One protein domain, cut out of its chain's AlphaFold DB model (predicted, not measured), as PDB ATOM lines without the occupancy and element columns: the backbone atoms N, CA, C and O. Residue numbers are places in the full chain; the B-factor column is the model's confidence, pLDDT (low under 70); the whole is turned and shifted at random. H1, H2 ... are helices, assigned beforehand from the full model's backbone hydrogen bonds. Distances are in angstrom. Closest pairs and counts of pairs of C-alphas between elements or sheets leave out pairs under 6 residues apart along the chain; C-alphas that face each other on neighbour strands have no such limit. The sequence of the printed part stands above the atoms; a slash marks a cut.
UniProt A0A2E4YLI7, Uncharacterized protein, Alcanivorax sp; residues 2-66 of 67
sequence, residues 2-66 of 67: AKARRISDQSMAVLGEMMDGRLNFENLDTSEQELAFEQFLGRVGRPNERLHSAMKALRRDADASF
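What this domain is: This is residues 2 to 66 of the 67 residues of an uncharacterized protein of Alcanivorax sp (UniProt A0A2E4YLI7). The two longest helices, H4 and H3, lie side by side and run opposite ways with little contact between them, and the short helix H2 crosses H3 on the side away from H4. H1 comes before H2 and reaches clear of H3 and H4, which leaves a loosely joined set of four helices. The printed part has 65 residues, with four named helices in the order H1, H2, H3, H4 and no named strand, and its class is all helix. It is only just compact, close to loose, with a radius of gyration of the C-alphas of 12.6 A and spans of 32 by 26 by 24 A.

How they stand to each other: H4, residues 49 to 64, is close to but not clearly touching H3, residues 30 to 43. Their closest C-alphas, those of Met 55 and Glu 34, are 7.7 A apart. The two run opposite ways at a shallow tilt of 1 degrees. H3 touches H2, residues 13 to 19, about perpendicular at 77 degrees; their closest C-alphas are those of Ala 36 and Leu 15, 5.0 A apart. H2 and H1, residues 2 to 10, meet only through their link. H1 is apart from H3 and H4, and H2 is apart from H4. In H1, H2, H3 and H4 every O i to N i+4 pair is within hydrogen-bond range.

Where its parts are: H4, Glu 49 to Ala 64, is 22.6 A long and ends at C-alpha 64 (166.229, 101.948, 145.622). H3, Thr 30 to Arg 43, measures 20.1 A and begins at C-alpha 30 (177.021, 109.913, 144.269). H2, Ala 13 to Met 19, measures 9.8 A. H1, Ala 2 to Gln 10, measures 12.8 A from C-alpha 2 (188.783, 121.063, 163.347).

The domain as a whole: The C-alphas farthest apart, those of Ala 2 and Ser 65, are 35.8 A apart. The printed part has no cut. The links H3 to H4 and H1 to H2 are tight, and H2 to H3, 10 residues, is short. The mean pLDDT of the printed part is 70.0, with residues 2 to 12, 45 to 51, 59 and 61 to 66 under 70.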
ATOM      1  N   ALA A   2     187.877 121.300 164.489       41.72
ATOM      2  CA  ALA A   2     188.783 121.063 163.347       41.72
ATOM      3  C   ALA A   2     188.204 120.158 162.232       41.72
ATOM      4  O   ALA A   2     188.556 120.315 161.068       41.72
ATOM      5  N   LYS A   3     187.289 119.234 162.566       38.41
ATOM      6  CA  LYS A   3     186.735 118.254 161.610       38.41
ATOM      7  C   LYS A   3     185.769 118.884 160.594       38.41
ATOM      8  O   LYS A   3     185.838 118.556 159.419       38.41
ATOM      9  N   ALA A   4     184.944 119.839 161.032       39.69
ATOM     10  CA  ALA A   4     184.016 120.568 160.159       39.69
ATOM     11  C   ALA A   4     184.739 121.516 159.184       39.69
ATOM     12  O   ALA A   4     184.356 121.608 158.025       39.69
ATOM     13  N   ARG A   5     185.832 122.160 159.624       39.38
ATOM     14  CA  ARG A   5     186.676 123.008 158.763       39.38
ATOM     15  C   ARG A   5     187.361 122.202 157.657       39.38
ATOM     16  O   ARG A   5     187.346 122.610 156.510       39.38
ATOM     17  N   ARG A   6     187.874 121.013 157.989       41.94
ATOM     18  CA  ARG A   6     188.532 120.127 157.019       41.94
ATOM     19  C   ARG A   6     187.565 119.571 155.970       41.94
ATOM     20  O   ARG A   6     187.943 119.470 154.814       41.94
ATOM     21  N   ILE A   7     186.328 119.256 156.367       47.78
ATOM     22  CA  ILE A   7     185.265 118.889 155.421       47.78
ATOM     23  C   ILE A   7     184.933 120.093 154.538       47.78
ATOM     24  O   ILE A   7     184.842 119.920 153.337       47.78
ATOM     25  N   SER A   8     184.852 121.310 155.087       50.12
ATOM     26  CA  SER A   8     184.600 122.543 154.320       50.12
ATOM     27  C   SER A   8     185.690 122.895 153.294       50.12
ATOM     28  O   SER A   8     185.352 123.490 152.279       50.12
ATOM     29  N   ASP A   9     186.957 122.553 153.543       50.72
ATOM     30  CA  ASP A   9     188.068 122.816 152.608       50.72
ATOM     31  C   ASP A   9     188.196 121.735 151.507       50.72
ATOM     32  O   ASP A   9     188.776 122.000 150.458       50.72
ATOM     33  N   GLN A  10     187.675 120.521 151.748       53.09
ATOM     34  CA  GLN A  10     187.555 119.429 150.756       53.09
ATOM     35  C   GLN A  10     186.243 119.491 149.957       53.09
ATOM     36  O   GLN A  10     186.210 119.183 148.766       53.09
ATOM     37  N   SER A  11     185.182 119.987 150.605       54.03
ATOM     38  CA  SER A  11     184.112 120.749 149.948       54.03
ATOM     39  C   SER A  11     184.767 121.960 149.248       54.03
ATOM     40  O   SER A  11     185.961 122.085 149.295       54.03
ATOM     41  N   MET A  12     184.127 122.918 148.609       58.69
ATOM     42  CA  MET A  12     184.769 123.973 147.780       58.69
ATOM     43  C   MET A  12     185.643 123.501 146.587       58.69
ATOM     44  O   MET A  12     185.549 124.110 145.523       58.69
ATOM     45  N   ALA A  13     186.456 122.446 146.707       72.19
ATOM     46  CA  ALA A  13     187.342 121.951 145.657       72.19
ATOM     47  C   ALA A  13     186.561 121.311 144.501       72.19
ATOM     48  O   ALA A  13     186.826 121.624 143.348       72.19
ATOM     49  N   VAL A  14     185.547 120.486 144.793       77.31
ATOM     50  CA  VAL A  14     184.775 119.779 143.750       77.31
ATOM     51  C   VAL A  14     183.998 120.752 142.858       77.31
ATOM     52  O   VAL A  14     184.123 120.695 141.637       77.31
ATOM     53  N   LEU A  15     183.247 121.699 143.439       78.12
ATOM     54  CA  LEU A  15     182.538 122.707 142.645       78.12
ATOM     55  C   LEU A  15     183.518 123.638 141.913       78.12
ATOM     56  O   LEU A  15     183.223 124.079 140.805       78.12
ATOM     57  N   GLY A  16     184.678 123.929 142.511       81.38
ATOM     58  CA  GLY A  16     185.750 124.694 141.871       81.38
ATOM     59  C   GLY A  16     186.287 124.012 140.610       81.38
ATOM     60  O   GLY A  16     186.291 124.623 139.547       81.38
ATOM     61  N   GLU A  17     186.651 122.732 140.696       80.88
ATOM     62  CA  GLU A  17     187.148 121.941 139.559       80.88
ATOM     63  C   GLU A  17     186.084 121.770 138.458       80.88
ATOM     64  O   GLU A  17     186.415 121.763 137.269       80.88
ATOM     65  N   MET A  18     184.798 121.707 138.831       81.81
ATOM     66  CA  MET A  18     183.689 121.733 137.872       81.81
ATOM     67  C   MET A  18     183.549 123.082 137.161       81.81
ATOM     68  O   MET A  18     183.362 123.128 135.948       81.81
ATOM     69  N   MET A  19     183.646 124.194 137.897       82.00
ATOM     70  CA  MET A  19     183.602 125.539 137.313       82.00
ATOM     71  C   MET A  19     184.800 125.813 136.395       82.00
ATOM     72  O   MET A  19     184.652 126.518 135.400       82.00
ATOM     73  N   ASP A  20     185.952 125.222 136.706       86.00
ATOM     74  CA  ASP A  20     187.162 125.268 135.884       86.00
ATOM     75  C   ASP A  20     187.096 124.321 134.666       86.00
ATOM     76  O   ASP A  20     188.038 124.271 133.872       86.00
ATOM     77  N   GLY A  21     186.005 123.558 134.503       82.94
ATOM     78  CA  GLY A  21     185.795 122.626 133.389       82.94
ATOM     79  C   GLY A  21     186.702 121.393 133.417       82.94
ATOM     80  O   GLY A  21     186.800 120.677 132.422       82.94
ATOM     81  N   ARG A  22     187.385 121.143 134.538       85.25
ATOM     82  CA  ARG A  22     188.282 119.990 134.725       85.25
ATOM     83  C   ARG A  22     187.536 118.742 135.180       85.25
ATOM     84  O   ARG A  22     188.080 117.643 135.108       85.25
ATOM     85  N   LEU A  23     186.296 118.918 135.631       83.44
ATOM     86  CA  LEU A  23     185.455 117.868 136.175       83.44
ATOM     87  C   LEU A  23     184.023 118.026 135.662       83.44
ATOM     88  O   LEU A  23     183.422 119.091 135.783       83.44
ATOM     89  N   ASN A  24     183.465 116.955 135.105       83.75
ATOM     90  CA  ASN A  24     182.060 116.921 134.707       83.75
ATOM     91  C   ASN A  24     181.235 116.292 135.829       83.75
ATOM     92  O   ASN A  24     181.643 115.273 136.381       83.75
ATOM     93  N   PHE A  25     180.060 116.856 136.121       80.62
ATOM     94  CA  PHE A  25     179.160 116.346 137.166       80.62
ATOM     95  C   PHE A  25     178.796 114.866 136.965       80.62
ATOM     96  O   PHE A  25     178.720 114.104 137.918       80.62
ATOM     97  N   GLU A  26     178.621 114.449 135.712       82.56
ATOM     98  CA  GLU A  26     178.269 113.078 135.320       82.56
ATOM     99  C   GLU A  26     179.363 112.050 135.649       82.56
ATOM    100  O   GLU A  26     179.072 110.865 135.769       82.56
ATOM    101  N   ASN A  27     180.611 112.503 135.804       84.50
ATOM    102  CA  ASN A  27     181.756 111.650 136.127       84.50
ATOM    103  C   ASN A  27     182.001 111.531 137.638       84.50
ATOM    104  O   ASN A  27     182.914 110.814 138.043       84.50
ATOM    105  N   LEU A  28     181.237 112.263 138.449       82.94
ATOM    106  CA  LEU A  28     181.309 112.217 139.903       82.94
ATOM    107  C   LEU A  28     180.558 111.002 140.436       82.94
ATOM    108  O   LEU A  28     179.479 110.671 139.935       82.94
ATOM    109  N   ASP A  29     181.081 110.398 141.500       83.44
ATOM    110  CA  ASP A  29     180.290 109.446 142.273       83.44
ATOM    111  C   ASP A  29     179.149 110.150 143.037       83.44
ATOM    112  O   ASP A  29     179.108 111.377 143.172       83.44
ATOM    113  N   THR A  30     178.193 109.376 143.557       77.94
ATOM    114  CA  THR A  30     177.021 109.913 144.269       77.94
ATOM    115  C   THR A  30     177.402 110.831 145.436       77.94
ATOM    116  O   THR A  30     176.746 111.846 145.669       77.94
ATOM    117  N   SER A  31     178.474 110.508 146.162       79.56
ATOM    118  CA  SER A  31     178.929 111.287 147.319       79.56
ATOM    119  C   SER A  31     179.524 112.623 146.877       79.56
ATOM    120  O   SER A  31     179.294 113.659 147.503       79.56
ATOM    121  N   GLU A  32     180.272 112.616 145.777       80.75
ATOM    122  CA  GLU A  32     180.867 113.806 145.177       80.75
ATOM    123  C   GLU A  32     179.812 114.723 144.540       80.75
ATOM    124  O   GLU A  32     179.914 115.949 144.653       80.75
ATOM    125  N   GLN A  33     178.764 114.158 143.933       81.50
ATOM    126  CA  GLN A  33     177.620 114.915 143.413       81.50
ATOM    127  C   GLN A  33     176.852 115.632 144.530       81.50
ATOM    128  O   GLN A  33     176.562 116.827 144.408       81.50
ATOM    129  N   GLU A  34     176.560 114.935 145.635       80.56
ATOM    130  CA  GLU A  34     175.948 115.539 146.827       80.56
ATOM    131  C   GLU A  34     176.798 116.707 147.343       80.56
ATOM    132  O   GLU A  34     176.294 117.808 147.583       80.56
ATOM    133  N   LEU A  35     178.110 116.492 147.428       80.50
ATOM    134  CA  LEU A  35     179.068 117.471 147.917       80.50
ATOM    135  C   LEU A  35     179.161 118.718 147.015       80.50
ATOM    136  O   LEU A  35     179.204 119.845 147.520       80.50
ATOM    137  N   ALA A  36     179.186 118.548 145.690       81.00
ATOM    138  CA  ALA A  36     179.189 119.655 144.730       81.00
ATOM    139  C   ALA A  36     177.900 120.487 144.819       81.00
ATOM    140  O   ALA A  36     177.926 121.721 144.746       81.00
ATOM    141  N   PHE A  37     176.769 119.817 145.031       79.00
ATOM    142  CA  PHE A  37     175.472 120.461 145.157       79.00
ATOM    143  C   PHE A  37     175.322 121.253 146.462       79.00
ATOM    144  O   PHE A  37     174.849 122.392 146.438       79.00
ATOM    145  N   GLU A  38     175.764 120.708 147.599       79.75
ATOM    146  CA  GLU A  38     175.774 121.434 148.878       79.75
ATOM    147  C   GLU A  38     176.618 122.713 148.800       79.75
ATOM    148  O   GLU A  38     176.202 123.774 149.276       79.75
ATOM    149  N   GLN A  39     177.772 122.650 148.131       78.38
ATOM    150  CA  GLN A  39     178.612 123.824 147.877       78.38
ATOM    151  C   GLN A  39     177.920 124.845 146.985       78.38
ATOM    152  O   GLN A  39     178.000 126.048 147.245       78.38
ATOM    153  N   PHE A  40     177.235 124.377 145.939       80.56
ATOM    154  CA  PHE A  40     176.474 125.248 145.059       80.56
ATOM    155  C   PHE A  40     175.411 125.992 145.867       80.56
ATOM    156  O   PHE A  40     175.388 127.222 145.835       80.56
ATOM    157  N   LEU A  41     174.625 125.280 146.682       76.50
ATOM    158  CA  LEU A  41     173.636 125.870 147.589       76.50
ATOM    159  C   LEU A  41     174.251 126.886 148.561       76.50
ATOM    160  O   LEU A  41     173.697 127.974 148.747       76.50
ATOM    161  N   GLY A  42     175.413 126.567 149.139       76.19
ATOM    162  CA  GLY A  42     176.169 127.486 149.991       76.19
ATOM    163  C   GLY A  42     176.581 128.769 149.263       76.19
ATOM    164  O   GLY A  42     176.508 129.857 149.838       76.19
ATOM    165  N   ARG A  43     176.946 128.671 147.978       73.00
ATOM    166  CA  ARG A  43     177.390 129.799 147.144       73.00
ATOM    167  C   ARG A  43     176.245 130.675 146.633       73.00
ATOM    168  O   ARG A  43     176.420 131.888 146.556       73.00
ATOM    169  N   VAL A  44     175.069 130.113 146.325       73.31
ATOM    170  CA  VAL A  44     173.874 130.920 145.978       73.31
ATOM    171  C   VAL A  44     173.271 131.650 147.185       73.31
ATOM    172  O   VAL A  44     172.359 132.460 147.012       73.31
ATOM    173  N   GLY A  45     173.775 131.410 148.404       59.94
ATOM    174  CA  GLY A  45     173.436 132.193 149.596       59.94
ATOM    175  C   GLY A  45     171.959 132.129 149.990       59.94
ATOM    176  O   GLY A  45     171.482 132.971 150.752       59.94
ATOM    177  N   ARG A  46     171.210 131.156 149.461       56.91
ATOM    178  CA  ARG A  46     169.800 130.953 149.780       56.91
ATOM    179  C   ARG A  46     169.566 129.482 150.094       56.91
ATOM    180  O   ARG A  46     169.718 128.663 149.188       56.91
ATOM    181  N   PRO A  47     169.156 129.134 151.327       56.41
ATOM    182  CA  PRO A  47     168.607 127.813 151.589       56.41
ATOM    183  C   PRO A  47     167.379 127.639 150.692       56.41
ATOM    184  O   PRO A  47     166.342 128.264 150.894       56.41
ATOM    185  N   ASN A  48     167.528 126.848 149.632       66.94
ATOM    186  CA  ASN A  48     166.440 126.528 148.726       66.94
ATOM    187  C   ASN A  48     165.905 125.149 149.110       66.94
ATOM    188  O   ASN A  48     166.402 124.119 148.653       66.94
ATOM    189  N   GLU A  49     164.901 125.140 149.988       67.69
ATOM    190  CA  GLU A  49     164.277 123.917 150.504       67.69
ATOM    191  C   GLU A  49     163.750 123.006 149.389       67.69
ATOM    192  O   GLU A  49     163.778 121.786 149.534       67.69
ATOM    193  N   ARG A  50     163.327 123.569 148.248       67.31
ATOM    194  CA  ARG A  50     162.908 122.773 147.085       67.31
ATOM    195  C   ARG A  50     164.067 121.986 146.483       67.31
ATOM    196  O   ARG A  50     163.892 120.805 146.206       67.31
ATOM    197  N   LEU A  51     165.235 122.608 146.310       69.69
ATOM    198  CA  LEU A  51     166.429 121.914 145.811       69.69
ATOM    199  C   LEU A  51     166.920 120.854 146.804       69.69
ATOM    200  O   LEU A  51     167.271 119.750 146.399       69.69
ATOM    201  N   HIS A  52     166.891 121.150 148.103       71.06
ATOM    202  CA  HIS A  52     167.290 120.183 149.129       71.06
ATOM    203  C   HIS A  52     166.328 118.978 149.178       71.06
ATOM    204  O   HIS A  52     166.766 117.830 149.251       71.06
ATOM    205  N   SER A  53     165.017 119.210 149.076       72.94
ATOM    206  CA  SER A  53     164.027 118.130 148.986       72.94
ATOM    207  C   SER A  53     164.173 117.306 147.705       72.94
ATOM    208  O   SER A  53     164.048 116.086 147.768       72.94
ATOM    209  N   ALA A  54     164.488 117.938 146.569       73.00
ATOM    210  CA  ALA A  54     164.759 117.232 145.317       73.00
ATOM    211  C   ALA A  54     165.981 116.303 145.432       73.00
ATOM    212  O   ALA A  54     165.907 115.155 145.011       73.00
ATOM    213  N   MET A  55     167.061 116.742 146.091       72.31
ATOM    214  CA  MET A  55     168.224 115.880 146.351       72.31
ATOM    215  C   MET A  55     167.910 114.710 147.272       72.31
ATOM    216  O   MET A  55     168.329 113.588 147.011       72.31
ATOM    217  N   LYS A  56     167.138 114.938 148.340       75.38
ATOM    218  CA  LYS A  56     166.712 113.844 149.223       75.38
ATOM    219  C   LYS A  56     165.870 112.801 148.491       75.38
ATOM    220  O   LYS A  56     165.950 111.628 148.842       75.38
ATOM    221  N   ALA A  57     165.063 113.223 147.519       77.44
ATOM    222  CA  ALA A  57     164.309 112.309 146.668       77.44
ATOM    223  C   ALA A  57     165.245 111.525 145.735       77.44
ATOM    224  O   ALA A  57     165.214 110.301 145.763       77.44
ATOM    225  N   LEU A  58     166.154 112.209 145.029       70.12
ATOM    226  CA  LEU A  58     167.145 111.568 144.155       70.12
ATOM    227  C   LEU A  58     168.013 110.541 144.894       70.12
ATOM    228  O   LEU A  58     168.261 109.462 144.369       70.12
ATOM    229  N   ARG A  59     168.428 110.837 146.132       68.44
ATOM    230  CA  ARG A  59     169.198 109.907 146.972       68.44
ATOM    231  C   ARG A  59     168.423 108.623 147.278       68.44
ATOM    232  O   ARG A  59     168.986 107.539 147.213       68.44
ATOM    233  N   ARG A  60     167.128 108.742 147.589       72.19
ATOM    234  CA  ARG A  60     166.266 107.579 147.849       72.19
ATOM    235  C   ARG A  60     166.056 106.732 146.602       72.19
ATOM    236  O   ARG A  60     166.055 105.514 146.714       72.19
ATOM    237  N   ASP A  61     165.883 107.366 145.448       69.31
ATOM    238  CA  ASP A  61     165.685 106.655 144.185       69.31
ATOM    239  C   ASP A  61     166.970 105.947 143.736       69.31
ATOM    240  O   ASP A  61     166.912 104.813 143.260       69.31
ATOM    241  N   ALA A  62     168.132 106.576 143.940       63.00
ATOM    242  CA  ALA A  62     169.427 105.947 143.707       63.00
ATOM    243  C   ALA A  62     169.608 104.715 144.603       63.00
ATOM    244  O   ALA A  62     169.885 103.644 144.079       63.00
ATOM    245  N   ASP A  63     169.361 104.832 145.913       58.94
ATOM    246  CA  ASP A  63     169.446 103.706 146.856       58.94
ATOM    247  C   ASP A  63     168.454 102.576 146.509       58.94
ATOM    248  O   ASP A  63     168.793 101.402 146.624       58.94
ATOM    249  N   ALA A  64     167.251 102.914 146.032       64.12
ATOM    250  CA  ALA A  64     166.229 101.948 145.622       64.12
ATOM    251  C   ALA A  64     166.518 101.252 144.278       64.12
ATOM    252  O   ALA A  64     165.881 100.253 143.964       64.12
ATOM    253  N   SER A  65     167.450 101.775 143.478       59.19
ATOM    254  CA  SER A  65     167.841 101.192 142.185       59.19
ATOM    255  C   SER A  65     168.919 100.104 142.315       59.19
ATOM    256  O   SER A  65     169.313  99.519 141.305       59.19
ATOM    257  N   PHE A  66     169.421  99.858 143.531       55.47
ATOM    258  CA  PHE A  66     170.426  98.833 143.843       55.47
ATOM    259  C   PHE A  66     169.850  97.579 144.543       55.47
ATOM    260  O   PHE A  66     170.636  96.693 144.883       55.47
TER     261      PHE A  66